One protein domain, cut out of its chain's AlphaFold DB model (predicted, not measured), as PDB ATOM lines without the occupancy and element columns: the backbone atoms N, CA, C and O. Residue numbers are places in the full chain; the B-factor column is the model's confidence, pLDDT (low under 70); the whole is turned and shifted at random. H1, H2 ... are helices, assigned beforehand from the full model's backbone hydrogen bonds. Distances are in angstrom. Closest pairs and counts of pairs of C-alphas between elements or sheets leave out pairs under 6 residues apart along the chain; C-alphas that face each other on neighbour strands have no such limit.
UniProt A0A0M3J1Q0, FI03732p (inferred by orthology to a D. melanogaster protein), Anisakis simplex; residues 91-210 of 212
ATOM      1  N   LEU A  91     157.986 130.739  88.241       88.00
ATOM      2  CA  LEU A  91     158.044 130.926  86.792       88.00
ATOM      3  C   LEU A  91     158.164 132.414  86.424       88.00
ATOM      4  O   LEU A  91     157.242 133.197  86.646       88.00
ATOM      5  N   ILE A  92     159.288 132.817  85.822       88.06
ATOM      6  CA  ILE A  92     159.422 134.158  85.226       88.06
ATOM      7  C   ILE A  92     158.743 134.180  83.852       88.06
ATOM      8  O   ILE A  92     159.201 133.506  82.933       88.06
ATOM      9  N   LEU A  93     157.686 134.986  83.726       85.81
ATOM     10  CA  LEU A  93     156.879 135.153  82.508       85.81
ATOM     11  C   LEU A  93     157.044 136.534  81.849       85.81
ATOM     12  O   LEU A  93     156.264 136.906  80.980       85.81
ATOM     13  N   ASP A  94     158.073 137.295  82.234       85.94
ATOM     14  CA  ASP A  94     158.394 138.592  81.617       85.94
ATOM     15  C   ASP A  94     158.750 138.468  80.119       85.94
ATOM     16  O   ASP A  94     158.752 139.463  79.394       85.94
ATOM     17  N   ASN A  95     159.173 137.274  79.699       91.44
ATOM     18  CA  ASN A  95     159.542 136.881  78.342       91.44
ATOM     19  C   ASN A  95     159.598 135.344  78.253       91.44
ATOM     20  O   ASN A  95     159.559 134.641  79.263       91.44
ATOM     21  N   GLU A  96     159.761 134.824  77.042       94.00
ATOM     22  CA  GLU A  96     159.721 133.396  76.731       94.00
ATOM     23  C   GLU A  96     161.034 132.659  77.049       94.00
ATOM     24  O   GLU A  96     161.099 131.443  76.883       94.00
ATOM     25  N   LEU A  97     162.093 133.341  77.511       96.00
ATOM     26  CA  LEU A  97     163.409 132.715  77.717       96.00
ATOM     27  C   LEU A  97     163.368 131.606  78.770       96.00
ATOM     28  O   LEU A  97     164.028 130.584  78.601       96.00
ATOM     29  N   HIS A  98     162.611 131.795  79.854       94.38
ATOM     30  CA  HIS A  98     162.527 130.777  80.900       94.38
ATOM     31  C   HIS A  98     161.772 129.535  80.410       94.38
ATOM     32  O   HIS A  98     162.231 128.417  80.626       94.38
ATOM     33  N   LEU A  99     160.673 129.726  79.672       93.19
ATOM     34  CA  LEU A  99     159.941 128.630  79.031       93.19
ATOM     35  C   LEU A  99     160.826 127.897  78.017       93.19
ATOM     36  O   LEU A  99     160.893 126.670  78.030       93.19
ATOM     37  N   LEU A 100     161.572 128.645  77.198       94.81
ATOM     38  CA  LEU A 100     162.542 128.076  76.265       94.81
ATOM     39  C   LEU A 100     163.629 127.276  76.969       94.81
ATOM     40  O   LEU A 100     164.012 126.225  76.466       94.81
ATOM     41  N   TYR A 101     164.121 127.733  78.120       94.94
ATOM     42  CA  TYR A 101     165.095 126.979  78.902       94.94
ATOM     43  C   TYR A 101     164.544 125.610  79.320       94.94
ATOM     44  O   TYR A 101     165.237 124.606  79.145       94.94
ATOM     45  N   LEU A 102     163.292 125.548  79.786       92.81
ATOM     46  CA  LEU A 102     162.644 124.290  80.173       92.81
ATOM     47  C   LEU A 102     162.542 123.315  78.991       92.81
ATOM     48  O   LEU A 102     162.891 122.146  79.144       92.81
ATOM     49  N   VAL A 103     162.183 123.803  77.800       93.06
ATOM     50  CA  VAL A 103     162.091 122.974  76.579       93.06
ATOM     51  C   VAL A 103     163.407 122.854  75.799       93.06
ATOM     52  O   VAL A 103     163.444 122.258  74.724       93.06
ATOM     53  N   THR A 104     164.508 123.399  76.316       94.31
ATOM     54  CA  THR A 104     165.836 123.171  75.740       94.31
ATOM     55  C   THR A 104     166.345 121.811  76.231       94.31
ATOM     56  O   THR A 104     166.395 121.619  77.451       94.31
ATOM     57  N   PRO A 105     166.764 120.895  75.336       90.44
ATOM     58  CA  PRO A 105     167.257 119.574  75.709       90.44
ATOM     59  C   PRO A 105     168.389 119.617  76.741       90.44
ATOM     60  O   PRO A 105     169.201 120.551  76.778       90.44
ATOM     61  N   LEU A 106     168.452 118.577  77.573       85.75
ATOM     62  CA  LEU A 106     169.565 118.338  78.493       85.75
ATOM     63  C   LEU A 106     170.807 117.858  77.714       85.75
ATOM     64  O   LEU A 106     170.685 117.293  76.632       85.75
ATOM     65  N   ASN A 107     172.004 118.052  78.278       77.69
ATOM     66  CA  ASN A 107     173.284 117.576  77.724       77.69
ATOM     67  C   ASN A 107     173.684 118.174  76.360       77.69
ATOM     68  O   ASN A 107     174.036 117.469  75.417       77.69
ATOM     69  N   ASN A 108     173.738 119.506  76.276       79.94
ATOM     70  CA  ASN A 108     174.132 120.226  75.056       79.94
ATOM     71  C   ASN A 108     175.649 120.218  74.763       79.94
ATOM     72  O   ASN A 108     176.105 120.949  73.885       79.94
ATOM     73  N   GLU A 109     176.455 119.419  75.470       83.19
ATOM     74  CA  GLU A 109     177.911 119.357  75.257       83.19
ATOM     75  C   GLU A 109     178.272 119.036  73.810       83.19
ATOM     76  O   GLU A 109     179.100 119.730  73.233       83.19
ATOM     77  N   ALA A 110     177.612 118.053  73.194       82.88
ATOM     78  CA  ALA A 110     177.887 117.669  71.810       82.88
ATOM     79  C   ALA A 110     177.589 118.798  70.806       82.88
ATOM     80  O   ALA A 110     178.276 118.929  69.796       82.88
ATOM     81  N   ILE A 111     176.592 119.638  71.098       84.81
ATOM     82  CA  ILE A 111     176.196 120.771  70.249       84.81
ATOM     83  C   ILE A 111     177.239 121.889  70.322       84.81
ATOM     84  O   ILE A 111     177.536 122.536  69.318       84.81
ATOM     85  N   TRP A 112     177.808 122.104  71.509       88.00
ATOM     86  CA  TRP A 112     178.775 123.167  71.783       88.00
ATOM     87  C   TRP A 112     180.237 122.710  71.720       88.00
ATOM     88  O   TRP A 112     181.142 123.541  71.862       88.00
ATOM     89  N   ALA A 113     180.483 121.420  71.487       81.81
ATOM     90  CA  ALA A 113     181.811 120.839  71.369       81.81
ATOM     91  C   ALA A 113     182.599 121.544  70.258       81.81
ATOM     92  O   ALA A 113     182.216 121.528  69.092       81.81
ATOM     93  N   GLY A 114     183.695 122.203  70.640       80.00
ATOM     94  CA  GLY A 114     184.539 122.967  69.718       80.00
ATOM     95  C   GLY A 114     184.015 124.358  69.331       80.00
ATOM     96  O   GLY A 114     184.731 125.077  68.642       80.00
ATOM     97  N   TYR A 115     182.827 124.770  69.792       83.00
ATOM     98  CA  TYR A 115     182.241 126.086  69.482       83.00
ATOM     99  C   TYR A 115     182.199 127.041  70.680       83.00
ATOM    100  O   TYR A 115     182.152 128.257  70.496       83.00
ATOM    101  N   LEU A 116     182.195 126.520  71.912       88.75
ATOM    102  CA  LEU A 116     182.039 127.363  73.096       88.75
ATOM    103  C   LEU A 116     183.316 128.146  73.428       88.75
ATOM    104  O   LEU A 116     184.237 127.639  74.068       88.75
ATOM    105  N   ASP A 117     183.307 129.424  73.069       91.94
ATOM    106  CA  ASP A 117     184.262 130.422  73.543       91.94
ATOM    107  C   ASP A 117     183.701 131.131  74.791       91.94
ATOM    108  O   ASP A 117     182.728 131.886  74.717       91.94
ATOM    109  N   TRP A 118     184.325 130.901  75.952       93.25
ATOM    110  CA  TRP A 118     183.904 131.494  77.227       93.25
ATOM    111  C   TRP A 118     184.036 133.019  77.267       93.25
ATOM    112  O   TRP A 118     183.222 133.672  77.921       93.25
ATOM    113  N   PHE A 119     185.006 133.604  76.554       94.56
ATOM    114  CA  PHE A 119     185.139 135.061  76.453       94.56
ATOM    115  C   PHE A 119     183.963 135.647  75.663       94.56
ATOM    116  O   PHE A 119     183.352 136.650  76.049       94.56
ATOM    117  N   HIS A 120     183.593 134.978  74.571       95.25
ATOM    118  CA  HIS A 120     182.425 135.355  73.781       95.25
ATOM    119  C   HIS A 120     181.121 135.174  74.565       95.25
ATOM    120  O   HIS A 120     180.264 136.058  74.547       95.25
ATOM    121  N   TYR A 121     180.988 134.084  75.325       95.88
ATOM    122  CA  TYR A 121     179.835 133.871  76.197       95.88
ATOM    123  C   TYR A 121     179.719 134.962  77.274       95.88
ATOM    124  O   TYR A 121     178.633 135.515  77.457       95.88
ATOM    125  N   HIS A 122     180.823 135.357  77.920       96.31
ATOM    126  CA  HIS A 122     180.840 136.491  78.857       96.31
ATOM    127  C   HIS A 122     180.397 137.800  78.194       96.31
ATOM    128  O   HIS A 122     179.600 138.550  78.760       96.31
ATOM    129  N   THR A 123     180.846 138.044  76.959       96.25
ATOM    130  CA  THR A 123     180.439 139.222  76.178       96.25
ATOM    131  C   THR A 123     178.936 139.219  75.895       96.25
ATOM    132  O   THR A 123     178.290 140.263  76.007       96.25
ATOM    133  N   ILE A 124     178.363 138.061  75.546       96.56
ATOM    134  CA  ILE A 124     176.912 137.906  75.371       96.56
ATOM    135  C   ILE A 124     176.205 138.202  76.693       96.56
ATOM    136  O   ILE A 124     175.329 139.062  76.711       96.56
ATOM    137  N   TRP A 125     176.613 137.542  77.781       96.62
ATOM    138  CA  TRP A 125     176.021 137.687  79.114       96.62
ATOM    139  C   TRP A 125     175.993 139.145  79.581       96.62
ATOM    140  O   TRP A 125     174.937 139.665  79.940       96.62
ATOM    141  N   SER A 126     177.129 139.834  79.486       95.75
ATOM    142  CA  SER A 126     177.290 141.222  79.936       95.75
ATOM    143  C   SER A 126     176.431 142.217  79.150       95.75
ATOM    144  O   SER A 126     176.087 143.278  79.661       95.75
ATOM    145  N   ARG A 127     176.076 141.888  77.903       96.19
ATOM    146  CA  ARG A 127     175.252 142.727  77.016       96.19
ATOM    147  C   ARG A 127     173.774 142.335  77.007       96.19
ATOM    148  O   ARG A 127     173.000 142.930  76.255       96.19
ATOM    149  N   LEU A 128     173.370 141.326  77.780       95.81
ATOM    150  CA  LEU A 128     171.964 140.942  77.873       95.81
ATOM    151  C   LEU A 128     171.143 142.052  78.549       95.81
ATOM    152  O   LEU A 128     171.590 142.636  79.534       95.81
ATOM    153  N   PRO A 129     169.911 142.313  78.078       95.88
ATOM    154  CA  PRO A 129     168.971 143.161  78.795       95.88
ATOM    155  C   PRO A 129     168.770 142.677  80.243       95.88
ATOM    156  O   PRO A 129     168.693 141.461  80.458       95.88
ATOM    157  N   PRO A 130     168.569 143.581  81.222       94.62
ATOM    158  CA  PRO A 130     168.406 143.209  82.632       94.62
ATOM    159  C   PRO A 130     167.305 142.167  82.881       94.62
ATOM    160  O   PRO A 130     167.430 141.322  83.764       94.62
ATOM    161  N   ARG A 131     166.238 142.185  82.069       94.50
ATOM    162  CA  ARG A 131     165.139 141.207  82.139       94.50
ATOM    163  C   ARG A 131     165.594 139.780  81.801       94.50
ATOM    164  O   ARG A 131     165.190 138.846  82.480       94.50
ATOM    165  N   LEU A 132     166.468 139.612  80.803       95.62
ATOM    166  CA  LEU A 132     167.012 138.298  80.425       95.62
ATOM    167  C   LEU A 132     168.114 137.842  81.392       95.62
ATOM    168  O   LEU A 132     168.199 136.658  81.711       95.62
ATOM    169  N   GLN A 133     168.924 138.773  81.910       95.25
ATOM    170  CA  GLN A 133     169.909 138.458  82.953       95.25
ATOM    171  C   GLN A 133     169.239 137.950  84.229       95.25
ATOM    172  O   GLN A 133     169.718 136.984  84.814       95.25
ATOM    173  N   ARG A 134     168.105 138.540  84.630       93.50
ATOM    174  CA  ARG A 134     167.322 138.078  85.785       93.50
ATOM    175  C   ARG A 134     166.860 136.627  85.623       93.50
ATOM    176  O   ARG A 134     166.962 135.858  86.573       93.50
ATOM    177  N   VAL A 135     166.417 136.242  84.421       94.81
ATOM    178  CA  VAL A 135     166.075 134.844  84.102       94.81
ATOM    179  C   VAL A 135     167.293 133.939  84.269       94.81
ATOM    180  O   VAL A 135     167.210 132.931  84.964       94.81
ATOM    181  N   GLY A 136     168.446 134.323  83.715       94.94
ATOM    182  CA  GLY A 136     169.685 133.563  83.889       94.94
ATOM    183  C   GLY A 136     170.114 133.431  85.354       94.94
ATOM    184  O   GLY A 136     170.467 132.342  85.790       94.94
ATOM    185  N   GLN A 137     170.039 134.506  86.139       93.69
ATOM    186  CA  GLN A 137     170.386 134.486  87.564       93.69
ATOM    187  C   GLN A 137     169.488 133.530  88.356       93.69
ATOM    188  O   GLN A 137     169.994 132.775  89.180       93.69
ATOM    189  N   MET A 138     168.184 133.518  88.070       90.69
ATOM    190  CA  MET A 138     167.231 132.603  88.704       90.69
ATOM    191  C   MET A 138     167.492 131.137  88.325       90.69
ATOM    192  O   MET A 138     167.457 130.272  89.193       90.69
ATOM    193  N   ILE A 139     167.859 130.869  87.066       92.00
ATOM    194  CA  ILE A 139     168.279 129.536  86.597       92.00
ATOM    195  C   ILE A 139     169.592 129.071  87.266       92.00
ATOM    196  O   ILE A 139     169.873 127.875  87.326       92.00
ATOM    197  N   GLY A 140     170.405 129.998  87.786       92.75
ATOM    198  CA  GLY A 140     171.688 129.704  88.435       92.75
ATOM    199  C   GLY A 140     172.918 130.023  87.581       92.75
ATOM    200  O   GLY A 140     174.006 129.509  87.841       92.75
ATOM    201  N   ILE A 141     172.775 130.875  86.564       95.38
ATOM    202  CA  ILE A 141     173.892 131.358  85.747       95.38
ATOM    203  C   ILE A 141     174.772 132.283  86.577       95.38
ATOM    204  O   ILE A 141     174.366 133.366  87.000       95.38
ATOM    205  N   SER A 142     176.009 131.841  86.786       93.44
ATOM    206  CA  SER A 142     176.995 132.538  87.599       93.44
ATOM    207  C   SER A 142     178.047 133.203  86.721       93.44
ATOM    208  O   SER A 142     178.817 132.538  86.025       93.44
ATOM    209  N   GLU A 143     178.133 134.531  86.789       93.62
ATOM    210  CA  GLU A 143     179.203 135.274  86.116       93.62
ATOM    211  C   GLU A 143     180.587 134.847  86.621       93.62
ATOM    212  O   GLU A 143     181.517 134.680  85.830       93.62
ATOM    213  N   ARG A 144     180.704 134.558  87.922       92.62
ATOM    214  CA  ARG A 144     181.928 134.008  88.511       92.62
ATOM    215  C   ARG A 144     182.339 132.703  87.831       92.62
ATOM    216  O   ARG A 144     183.516 132.532  87.529       92.62
ATOM    217  N   PHE A 145     181.390 131.800  87.574       94.25
ATOM    218  CA  PHE A 145     181.685 130.546  86.882       94.25
ATOM    219  C   PHE A 145     182.212 130.809  85.466       94.25
ATOM    220  O   PHE A 145     183.225 130.235  85.079       94.25
ATOM    221  N   ILE A 146     181.599 131.733  84.719       94.12
ATOM    222  CA  ILE A 146     182.070 132.119  83.378       94.12
ATOM    223  C   ILE A 146     183.514 132.645  83.439       94.12
ATOM    224  O   ILE A 146     184.365 132.185  82.678       94.12
ATOM    225  N   MET A 147     183.818 133.545  84.380       93.12
ATOM    226  CA  MET A 147     185.168 134.099  84.560       93.12
ATOM    227  C   MET A 147     186.204 133.027  84.917       93.12
ATOM    228  O   MET A 147     187.316 133.037  84.391       93.12
ATOM    229  N   GLU A 148     185.855 132.071  85.781       92.38
ATOM    230  CA  GLU A 148     186.738 130.950  86.124       92.38
ATOM    231  C   GLU A 148     187.069 130.099  84.887       92.38
ATOM    232  O   GLU A 148     188.222 129.700  84.704       92.38
ATOM    233  N   ARG A 149     186.094 129.875  83.996       91.50
ATOM    234  CA  ARG A 149     186.309 129.133  82.743       91.50
ATOM    235  C   ARG A 149     187.155 129.909  81.737       91.50
ATOM    236  O   ARG A 149     187.998 129.304  81.082       91.50
ATOM    237  N   MET A 150     187.011 131.234  81.668       91.38
ATOM    238  CA  MET A 150     187.891 132.097  80.863       91.38
ATOM    239  C   MET A 150     189.355 132.028  81.313       91.38
ATOM    240  O   MET A 150     190.257 132.110  80.486       91.38
ATOM    241  N   GLN A 151     189.602 131.831  82.612       90.62
ATOM    242  CA  GLN A 151     190.946 131.639  83.172       90.62
ATOM    243  C   GLN A 151     191.505 130.221  82.950       90.62
ATOM    244  O   GLN A 151     192.553 129.884  83.496       90.62
ATOM    245  N   GLY A 152     190.803 129.363  82.203       84.25
ATOM    246  CA  GLY A 152     191.218 127.984  81.946       84.25
ATOM    247  C   GLY A 152     191.004 127.034  83.126       84.25
ATOM    248  O   GLY A 152     191.514 125.914  83.107       84.25
ATOM    249  N   ARG A 153     190.247 127.431  84.161       84.94
ATOM    250  CA  ARG A 153     189.947 126.524  85.277       84.94
ATOM    251  C   ARG A 153     188.977 125.437  84.822       84.94
ATOM    252  O   ARG A 153     187.950 125.694  84.181       84.94
ATOM    253  N   LEU A 154     189.291 124.195  85.176       77.38
ATOM    254  CA  LEU A 154     188.405 123.066  84.921       77.38
ATOM    255  C   LEU A 154     187.155 123.170  85.802       77.38
ATOM    256  O   LEU A 154     187.231 123.540  86.976       77.38
ATOM    257  N   ALA A 155     185.997 122.845  85.227       73.31
ATOM    258  CA  ALA A 155     184.756 122.778  85.976       73.31
ATOM    259  C   ALA A 155     184.864 121.626  86.974       73.31
ATOM    260  O   ALA A 155     184.936 120.464  86.588       73.31
ATOM    261  N   ARG A 156     184.862 121.957  88.267       70.62
ATOM    262  CA  ARG A 156     184.801 120.956  89.342       70.62
ATOM    263  C   ARG A 156     183.446 120.251  89.393       70.62
ATOM    264  O   ARG A 156     183.348 119.161  89.936       70.62
ATOM    265  N   ASN A 157     182.410 120.896  88.857       74.88
ATOM    266  CA  ASN A 157     181.036 120.423  88.878       74.88
ATOM    267  C   ASN A 157     180.467 120.400  87.454       74.88
ATOM    268  O   ASN A 157     180.274 121.458  86.847       74.88
ATOM    269  N   ASN A 158     180.190 119.198  86.942       83.12
ATOM    270  CA  ASN A 158     179.636 119.021  85.602       83.12
ATOM    271  C   ASN A 158     178.195 119.562  85.491       83.12
ATOM    272  O   ASN A 158     177.805 120.093  84.458       83.12
ATOM    273  N   ALA A 159     177.421 119.559  86.581       86.50
ATOM    274  CA  ALA A 159     176.055 120.082  86.571       86.50
ATOM    275  C   ALA A 159     176.006 121.593  86.280       86.50
ATOM    276  O   ALA A 159     175.170 122.046  85.503       86.50
ATOM    277  N   LEU A 160     176.944 122.377  86.833       89.50
ATOM    278  CA  LEU A 160     177.035 123.814  86.533       89.50
ATOM    279  C   LEU A 160     177.380 124.057  85.064       89.50
ATOM    280  O   LEU A 160     176.798 124.932  84.427       89.50
ATOM    281  N   LEU A 161     178.288 123.254  84.502       90.88
ATOM    282  CA  LEU A 161     178.600 123.326  83.078       90.88
ATOM    283  C   LEU A 161     177.343 123.095  82.230       90.88
ATOM    284  O   LEU A 161     177.062 123.901  81.344       90.88
ATOM    285  N   GLN A 162     176.554 122.067  82.549       90.94
ATOM    286  CA  GLN A 162     175.308 121.766  81.839       90.94
ATOM    287  C   GLN A 162     174.278 122.891  81.924       90.94
ATOM    288  O   GLN A 162     173.672 123.237  80.910       90.94
ATOM    289  N   ILE A 163     174.117 123.516  83.094       92.75
ATOM    290  CA  ILE A 163     173.211 124.661  83.267       92.75
ATOM    291  C   ILE A 163     173.625 125.814  82.345       92.75
ATOM    292  O   ILE A 163     172.785 126.374  81.637       92.75
ATOM    293  N   HIS A 164     174.922 126.131  82.291       94.31
ATOM    294  CA  HIS A 164     175.447 127.189  81.427       94.31
ATOM    295  C   HIS A 164     175.306 126.864  79.933       94.31
ATOM    296  O   HIS A 164     174.930 127.750  79.165       94.31
ATOM    297  N   LEU A 165     175.568 125.617  79.526       94.19
ATOM    298  CA  LEU A 165     175.397 125.151  78.144       94.19
ATOM    299  C   LEU A 165     173.932 125.197  77.704       94.19
ATOM    300  O   LEU A 165     173.615 125.658  76.608       94.19
ATOM    301  N   ARG A 166     173.020 124.759  78.571       95.00
ATOM    302  CA  ARG A 166     171.581 124.817  78.311       95.00
ATOM    303  C   ARG A 166     171.076 126.252  78.227       95.00
ATOM    304  O   ARG A 166     170.263 126.555  77.364       95.00
ATOM    305  N   PHE A 167     171.596 127.158  79.049       95.81
ATOM    306  CA  PHE A 167     171.199 128.563  78.989       95.81
ATOM    307  C   PHE A 167     171.664 129.269  77.712       95.81
ATOM    308  O   PHE A 167     170.878 129.990  77.100       95.81
ATOM    309  N   ILE A 168     172.902 129.047  77.255       95.88
ATOM    310  CA  ILE A 168     173.354 129.631  75.982       95.88
ATOM    311  C   ILE A 168     172.598 129.034  74.780       95.88
ATOM    312  O   ILE A 168     172.256 129.777  73.860       95.88
ATOM    313  N   SER A 169     172.243 127.742  74.821       96.31
ATOM    314  CA  SER A 169     171.309 127.131  73.863       96.31
ATOM    315  C   SER A 169     169.948 127.834  73.872       96.31
ATOM    316  O   SER A 169     169.468 128.245  72.817       96.31
ATOM    317  N   ALA A 170     169.359 128.043  75.053       96.75
ATOM    318  CA  ALA A 170     168.075 128.723  75.207       96.75
ATOM    319  C   ALA A 170     168.117 130.168  74.686       96.75
ATOM    320  O   ALA A 170     167.172 130.613  74.043       96.75
ATOM    321  N   LEU A 171     169.225 130.893  74.882       97.12
ATOM    322  CA  LEU A 171     169.419 132.230  74.310       97.12
ATOM    323  C   LEU A 171     169.472 132.217  72.777       97.12
ATOM    324  O   LEU A 171     168.909 133.109  72.142       97.12
ATOM    325  N   ALA A 172     170.143 131.229  72.180       96.50
ATOM    326  CA  ALA A 172     170.186 131.089  70.727       96.50
ATOM    327  C   ALA A 172     168.790 130.781  70.164       96.50
ATOM    328  O   ALA A 172     168.361 131.413  69.201       96.50
ATOM    329  N   LEU A 173     168.046 129.880  70.812       96.81
ATOM    330  CA  LEU A 173     166.651 129.584  70.475       96.81
ATOM    331  C   LEU A 173     165.740 130.803  70.672       96.81
ATOM    332  O   LEU A 173     164.884 131.062  69.831       96.81
ATOM    333  N   TYR A 174     165.969 131.599  71.720       97.19
ATOM    334  CA  TYR A 174     165.220 132.827  71.994       97.19
ATOM    335  C   TYR A 174     165.356 133.840  70.856       97.19
ATOM    336  O   TYR A 174     164.396 134.510  70.485       97.19
ATOM    337  N   GLU A 175     166.534 133.941  70.243       96.62
ATOM    338  CA  GLU A 175     166.702 134.773  69.053       96.62
ATOM    339  C   GLU A 175     165.944 134.240  67.835       96.62
ATOM    340  O   GLU A 175     165.415 135.041  67.065       96.62
ATOM    341  N   LEU A 176     165.877 132.917  67.670       96.56
ATOM    342  CA  LEU A 176     165.171 132.288  66.552       96.56
ATOM    343  C   LEU A 176     163.653 132.448  66.657       96.56
ATOM    344  O   LEU A 176     163.025 132.743  65.644       96.56
ATOM    345  N   ILE A 177     163.066 132.304  67.853       95.88
ATOM    346  CA  ILE A 177     161.618 132.519  68.037       95.88
ATOM    347  C   ILE A 177     161.224 133.984  67.828       95.88
ATOM    348  O   ILE A 177     160.118 134.263  67.392       95.88
ATOM    349  N   ASN A 178     162.152 134.916  68.064       95.69
ATOM    350  CA  ASN A 178     161.989 136.342  67.773       95.69
ATOM    351  C   ASN A 178     162.301 136.673  66.298       95.69
ATOM    352  O   ASN A 178     162.793 137.759  65.988       95.69
ATOM    353  N   GLU A 179     162.079 135.706  65.404       95.19
ATOM    354  CA  GLU A 179     162.172 135.815  63.945       95.19
ATOM    355  C   GLU A 179     163.526 136.315  63.407       95.19
ATOM    356  O   GLU A 179     163.634 136.805  62.277       95.19
ATOM    357  N   LYS A 180     164.615 136.170  64.176       96.94
ATOM    358  CA  LYS A 180     165.949 136.476  63.648       96.94
ATOM    359  C   LYS A 180     166.388 135.368  62.692       96.94
ATOM    360  O   LYS A 180     166.276 134.185  63.014       96.94
ATOM    361  N   PRO A 181     166.966 135.713  61.529       97.00
ATOM    362  CA  PRO A 181     167.358 134.711  60.549       97.00
ATOM    363  C   PRO A 181     168.467 133.811  61.103       97.00
ATOM    364  O   PRO A 181     169.466 134.304  61.636       97.00
ATOM    365  N   LEU A 182     168.327 132.498  60.888       95.69
ATOM    366  CA  LEU A 182     169.218 131.446  61.398       95.69
ATOM    367  C   LEU A 182     170.707 131.763  61.194       95.69
ATOM    368  O   LEU A 182     171.512 131.588  62.103       95.69
ATOM    369  N   ASN A 183     171.073 132.288  60.021       96.44
ATOM    370  CA  ASN A 183     172.458 132.637  59.700       96.44
ATOM    371  C   ASN A 183     173.011 133.747  60.609       96.44
ATOM    372  O   ASN A 183     174.163 133.673  61.029       96.44
ATOM    373  N   LYS A 184     172.204 134.765  60.947       97.38
ATOM    374  CA  LYS A 184     172.640 135.840  61.851       97.38
ATOM    375  C   LYS A 184     172.821 135.323  63.274       97.38
ATOM    376  O   LYS A 184     173.786 135.710  63.925       97.38
ATOM    377  N   VAL A 185     171.938 134.435  63.733       97.38
ATOM    378  CA  VAL A 185     172.044 133.817  65.063       97.38
ATOM    379  C   VAL A 185     173.275 132.911  65.134       97.38
ATOM    380  O   VAL A 185     174.080 133.050  66.049       97.38
ATOM    381  N   ALA A 186     173.499 132.063  64.127       96.00
ATOM    382  CA  ALA A 186     174.680 131.200  64.049       96.00
ATOM    383  C   ALA A 186     175.991 132.004  64.138       96.00
ATOM    384  O   ALA A 186     176.863 131.686  64.945       96.00
ATOM    385  N   ILE A 187     176.091 133.108  63.385       96.06
ATOM    386  CA  ILE A 187     177.243 134.022  63.442       96.06
ATOM    387  C   ILE A 187     177.356 134.677  64.826       96.06
ATOM    388  O   ILE A 187     178.443 134.707  65.403       96.06
ATOM    389  N   ARG A 188     176.245 135.179  65.384       95.75
ATOM    390  CA  ARG A 188     176.232 135.841  66.696       95.75
ATOM    391  C   ARG A 188     176.708 134.916  67.809       95.75
ATOM    392  O   ARG A 188     177.449 135.375  68.670       95.75
ATOM    393  N   PHE A 189     176.288 133.657  67.818       95.19
ATOM    394  CA  PHE A 189     176.645 132.683  68.855       95.19
ATOM    395  C   PHE A 189     177.909 131.876  68.527       95.19
ATOM    396  O   PHE A 189     178.331 131.073  69.350       95.19
ATOM    397  N   ARG A 190     178.535 132.116  67.364       95.06
ATOM    398  CA  ARG A 190     179.720 131.390  66.868       95.06
ATOM    399  C   ARG A 190     179.528 129.869  66.822       95.06
ATOM    400  O   ARG A 190     180.462 129.106  67.041       95.06
ATOM    401  N   ILE A 191     178.313 129.434  66.501       93.81
ATOM    402  CA  ILE A 191     177.942 128.024  66.358       93.81
ATOM    403  C   ILE A 191     177.716 127.694  64.883       93.81
ATOM    404  O   ILE A 191     177.252 128.530  64.103       93.81
ATOM    405  N   CYS A 192     178.023 126.460  64.480       92.62
ATOM    406  CA  CYS A 192     177.701 125.991  63.137       92.62
ATOM    407  C   CYS A 192     176.186 126.074  62.876       92.62
ATOM    408  O   CYS A 192     175.376 125.627  63.690       92.62
ATOM    409  N   ARG A 193     175.791 126.584  61.700       94.25
ATOM    410  CA  ARG A 193     174.380 126.676  61.277       94.25
ATOM    411  C   ARG A 193     173.658 125.328  61.380       94.25
ATOM    412  O   ARG A 193     172.511 125.293  61.808       94.25
ATOM    413  N   GLY A 194     174.324 124.236  60.994       93.31
ATOM    414  CA  GLY A 194     173.768 122.884  61.085       93.31
ATOM    415  C   GLY A 194     173.526 122.449  62.531       93.31
ATOM    416  O   GLY A 194     172.457 121.941  62.837       93.31
ATOM    417  N   ALA A 195     174.466 122.736  63.437       92.44
ATOM    418  CA  ALA A 195     174.301 122.449  64.862       92.44
ATOM    419  C   ALA A 195     173.146 123.258  65.479       92.44
ATOM    420  O   ALA A 195     172.342 122.706  66.224       92.44
ATOM    421  N   LEU A 196     173.006 124.537  65.106       94.88
ATOM    422  CA  LEU A 196     171.885 125.375  65.542       94.88
ATOM    423  C   LEU A 196     170.534 124.880  64.997       94.88
ATOM    424  O   LEU A 196     169.544 124.874  65.724       94.88
ATOM    425  N   GLN A 197     170.489 124.425  63.742       94.50
ATOM    426  CA  GLN A 197     169.290 123.824  63.151       94.50
ATOM    427  C   GLN A 197     168.912 122.512  63.855       94.50
ATOM    428  O   GLN A 197     167.742 122.297  64.171       94.50
ATOM    429  N   SER A 198     169.893 121.659  64.156       93.62
ATOM    430  CA  SER A 198     169.679 120.441  64.941       93.62
ATOM    431  C   SER A 198     169.161 120.756  66.342       93.62
ATOM    432  O   SER A 198     168.206 120.125  66.781       93.62
ATOM    433  N   LEU A 199     169.730 121.759  67.020       94.31
ATOM    434  CA  LEU A 199     169.255 122.220  68.326       94.31
ATOM    435  C   LEU A 199     167.789 122.670  68.262       94.31
ATOM    436  O   LEU A 199     167.000 122.301  69.130       94.31
ATOM    437  N   GLN A 200     167.404 123.424  67.229       94.44
ATOM    438  CA  GLN A 200     166.018 123.852  67.024       94.44
ATOM    439  C   GLN A 200     165.071 122.655  66.864       94.44
ATOM    440  O   GLN A 200     164.053 122.589  67.551       94.44
ATOM    441  N   GLN A 201     165.420 121.693  66.006       93.19
ATOM    442  CA  GLN A 201     164.600 120.500  65.783       93.19
ATOM    443  C   GLN A 201     164.485 119.640  67.048       93.19
ATOM    444  O   GLN A 201     163.395 119.191  67.388       93.19
ATOM    445  N   GLN A 202     165.596 119.434  67.759       92.44
ATOM    446  CA  GLN A 202     165.608 118.673  69.007       92.44
ATOM    447  C   GLN A 202     164.768 119.354  70.083       92.44
ATOM    448  O   GLN A 202     164.020 118.675  70.772       92.44
ATOM    449  N   SER A 203     164.837 120.682  70.193       93.06
ATOM    450  CA  SER A 203     164.033 121.438  71.161       93.06
ATOM    451  C   SER A 203     162.542 121.374  70.835       93.06
ATOM    452  O   SER A 203     161.731 121.238  71.741       93.06
ATOM    453  N   ALA A 204     162.169 121.397  69.550       91.81
ATOM    454  CA  ALA A 204     160.780 121.207  69.135       91.81
ATOM    455  C   ALA A 204     160.256 119.813  69.519       91.81
ATOM    456  O   ALA A 204     159.184 119.703  70.109       91.81
ATOM    457  N   THR A 205     161.028 118.753  69.254       89.62
ATOM    458  CA  THR A 205     160.667 117.387  69.668       89.62
ATOM    459  C   THR A 205     160.612 117.256  71.189       89.62
ATOM    460  O   THR A 205     159.690 116.652  71.722       89.62
ATOM    461  N   TYR A 206     161.580 117.843  71.893       88.69
ATOM    462  CA  TYR A 206     161.660 117.792  73.347       88.69
ATOM    463  C   TYR A 206     160.496 118.529  74.010       88.69
ATOM    464  O   TYR A 206     159.953 118.035  74.991       88.69
ATOM    465  N   ALA A 207     160.047 119.653  73.442       88.81
ATOM    466  CA  ALA A 207     158.853 120.361  73.895       88.81
ATOM    467  C   ALA A 207     157.592 119.481  73.837       88.81
ATOM    468  O   ALA A 207     156.767 119.549  74.744       88.81
ATOM    469  N   CYS A 208     157.454 118.613  72.826       85.12
ATOM    470  CA  CYS A 208     156.318 117.689  72.738       85.12
ATOM    471  C   CYS A 208     156.245 116.720  73.928       85.12
ATOM    472  O   CYS A 208     155.146 116.342  74.325       85.12
ATOM    473  N   SER A 209     157.380 116.359  74.537       82.69
ATOM    474  CA  SER A 209     157.415 115.506  75.733       82.69
ATOM    475  C   SER A 209     156.796 116.166  76.976       82.69
ATOM    476  O   SER A 209     156.551 115.463  77.949       82.69
ATOM    477  N   PHE A 210     156.528 117.478  76.956       75.12
ATOM    478  CA  PHE A 210     155.866 118.210  78.047       75.12
ATOM    479  C   PHE A 210     154.338 118.298  77.895       75.12
ATOM    480  O   PHE A 210     153.672 118.810  78.791       75.12
TER     481      PHE A 210
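What this domain is: This is residues 91 to 210 of the 212 residues of the protein "FI03732p (inferred by orthology to a D. melanogaster protein)" of Anisakis simplex (UniProt A0A0M3J1Q0). One long helix, H6, runs through the middle of a compact globule, and shorter helices gather round it. H1 crosses H6 with H4 beside H1, H7 folds back from the end of H6 as a hairpin, H8 makes a corner with H7 at its first residues, 193 to 197, and runs on across H6, and H3 and H5 lie side by side on another side of H6. The printed part has 120 residues with eight named helices, H1 to H8 in order along the chain, and no named strand; the class is all helix. The whole is compact, with a radius of gyration of the C-alphas of 13.5 A, and rounded, spanning 36 by 31 by 27 A.

How they stand to each other: H6, residues 158 to 177, is the hub. With residues 166 to 174 alone it touches H1, residues 97 to 102, at a steep tilt of 53 degrees, opposite ways; the closest C-alphas, of Tyr 101 and Ala 170, are 5.1 A apart. H7, residues 182 to 189, forms a helical hairpin with H6, at a tilt of 38 degrees, only just steep; the closest C-alphas, of Ala 172 and Val 185, are 6.6 A apart. H8, residues 193 to 208, is about perpendicular to H7 at 79 degrees and touches it, the closest C-alphas, of Ala 186 and Arg 193, being 5.3 A apart. H8 only just touches H6, with 3 pairs of C-alphas within 8 A, the closest those of Leu 173 and Gln 200 at 6.7 A. H2, residues 109 to 112, only just touches H8, with 3 pairs within 8 A, the closest C-alphas being those of Ile 111 and Ala 195 at 6.0 A. H4, residues 130 to 139, only just touches H1, with 3 pairs within 8 A, the closest C-alphas being those of His 98 and Val 135 at 6.3 A. H3, residues 118 to 126, touches H5, residues 143 to 150, at a shallow tilt of 23 degrees, opposite ways; the C-alphas of Trp 118 and Met 150, their closest, are 5.4 A apart. H5 and H8 are apart. In H1 and H3 to H8 every O i to N i+4 pair is within hydrogen-bond range; H2 is too short for such a pair.

Where its parts are: H6 is 28.6 A long, from C-alpha 158 at (179.636, 119.021, 85.602) to C-alpha 177 at (161.618, 132.519, 68.037). H8 measures 23.2 A, H4 14.2 A and H3 12.1 A. H1 begins with C-alpha 97 at (163.409, 132.715, 77.717).

The domain as a whole: The C-alphas farthest apart, of Gln 151 and Cys 208, are 38.8 A apart. The printed part has no cut and no long link. Its mean pLDDT is 91.7, and no printed residue is under 70.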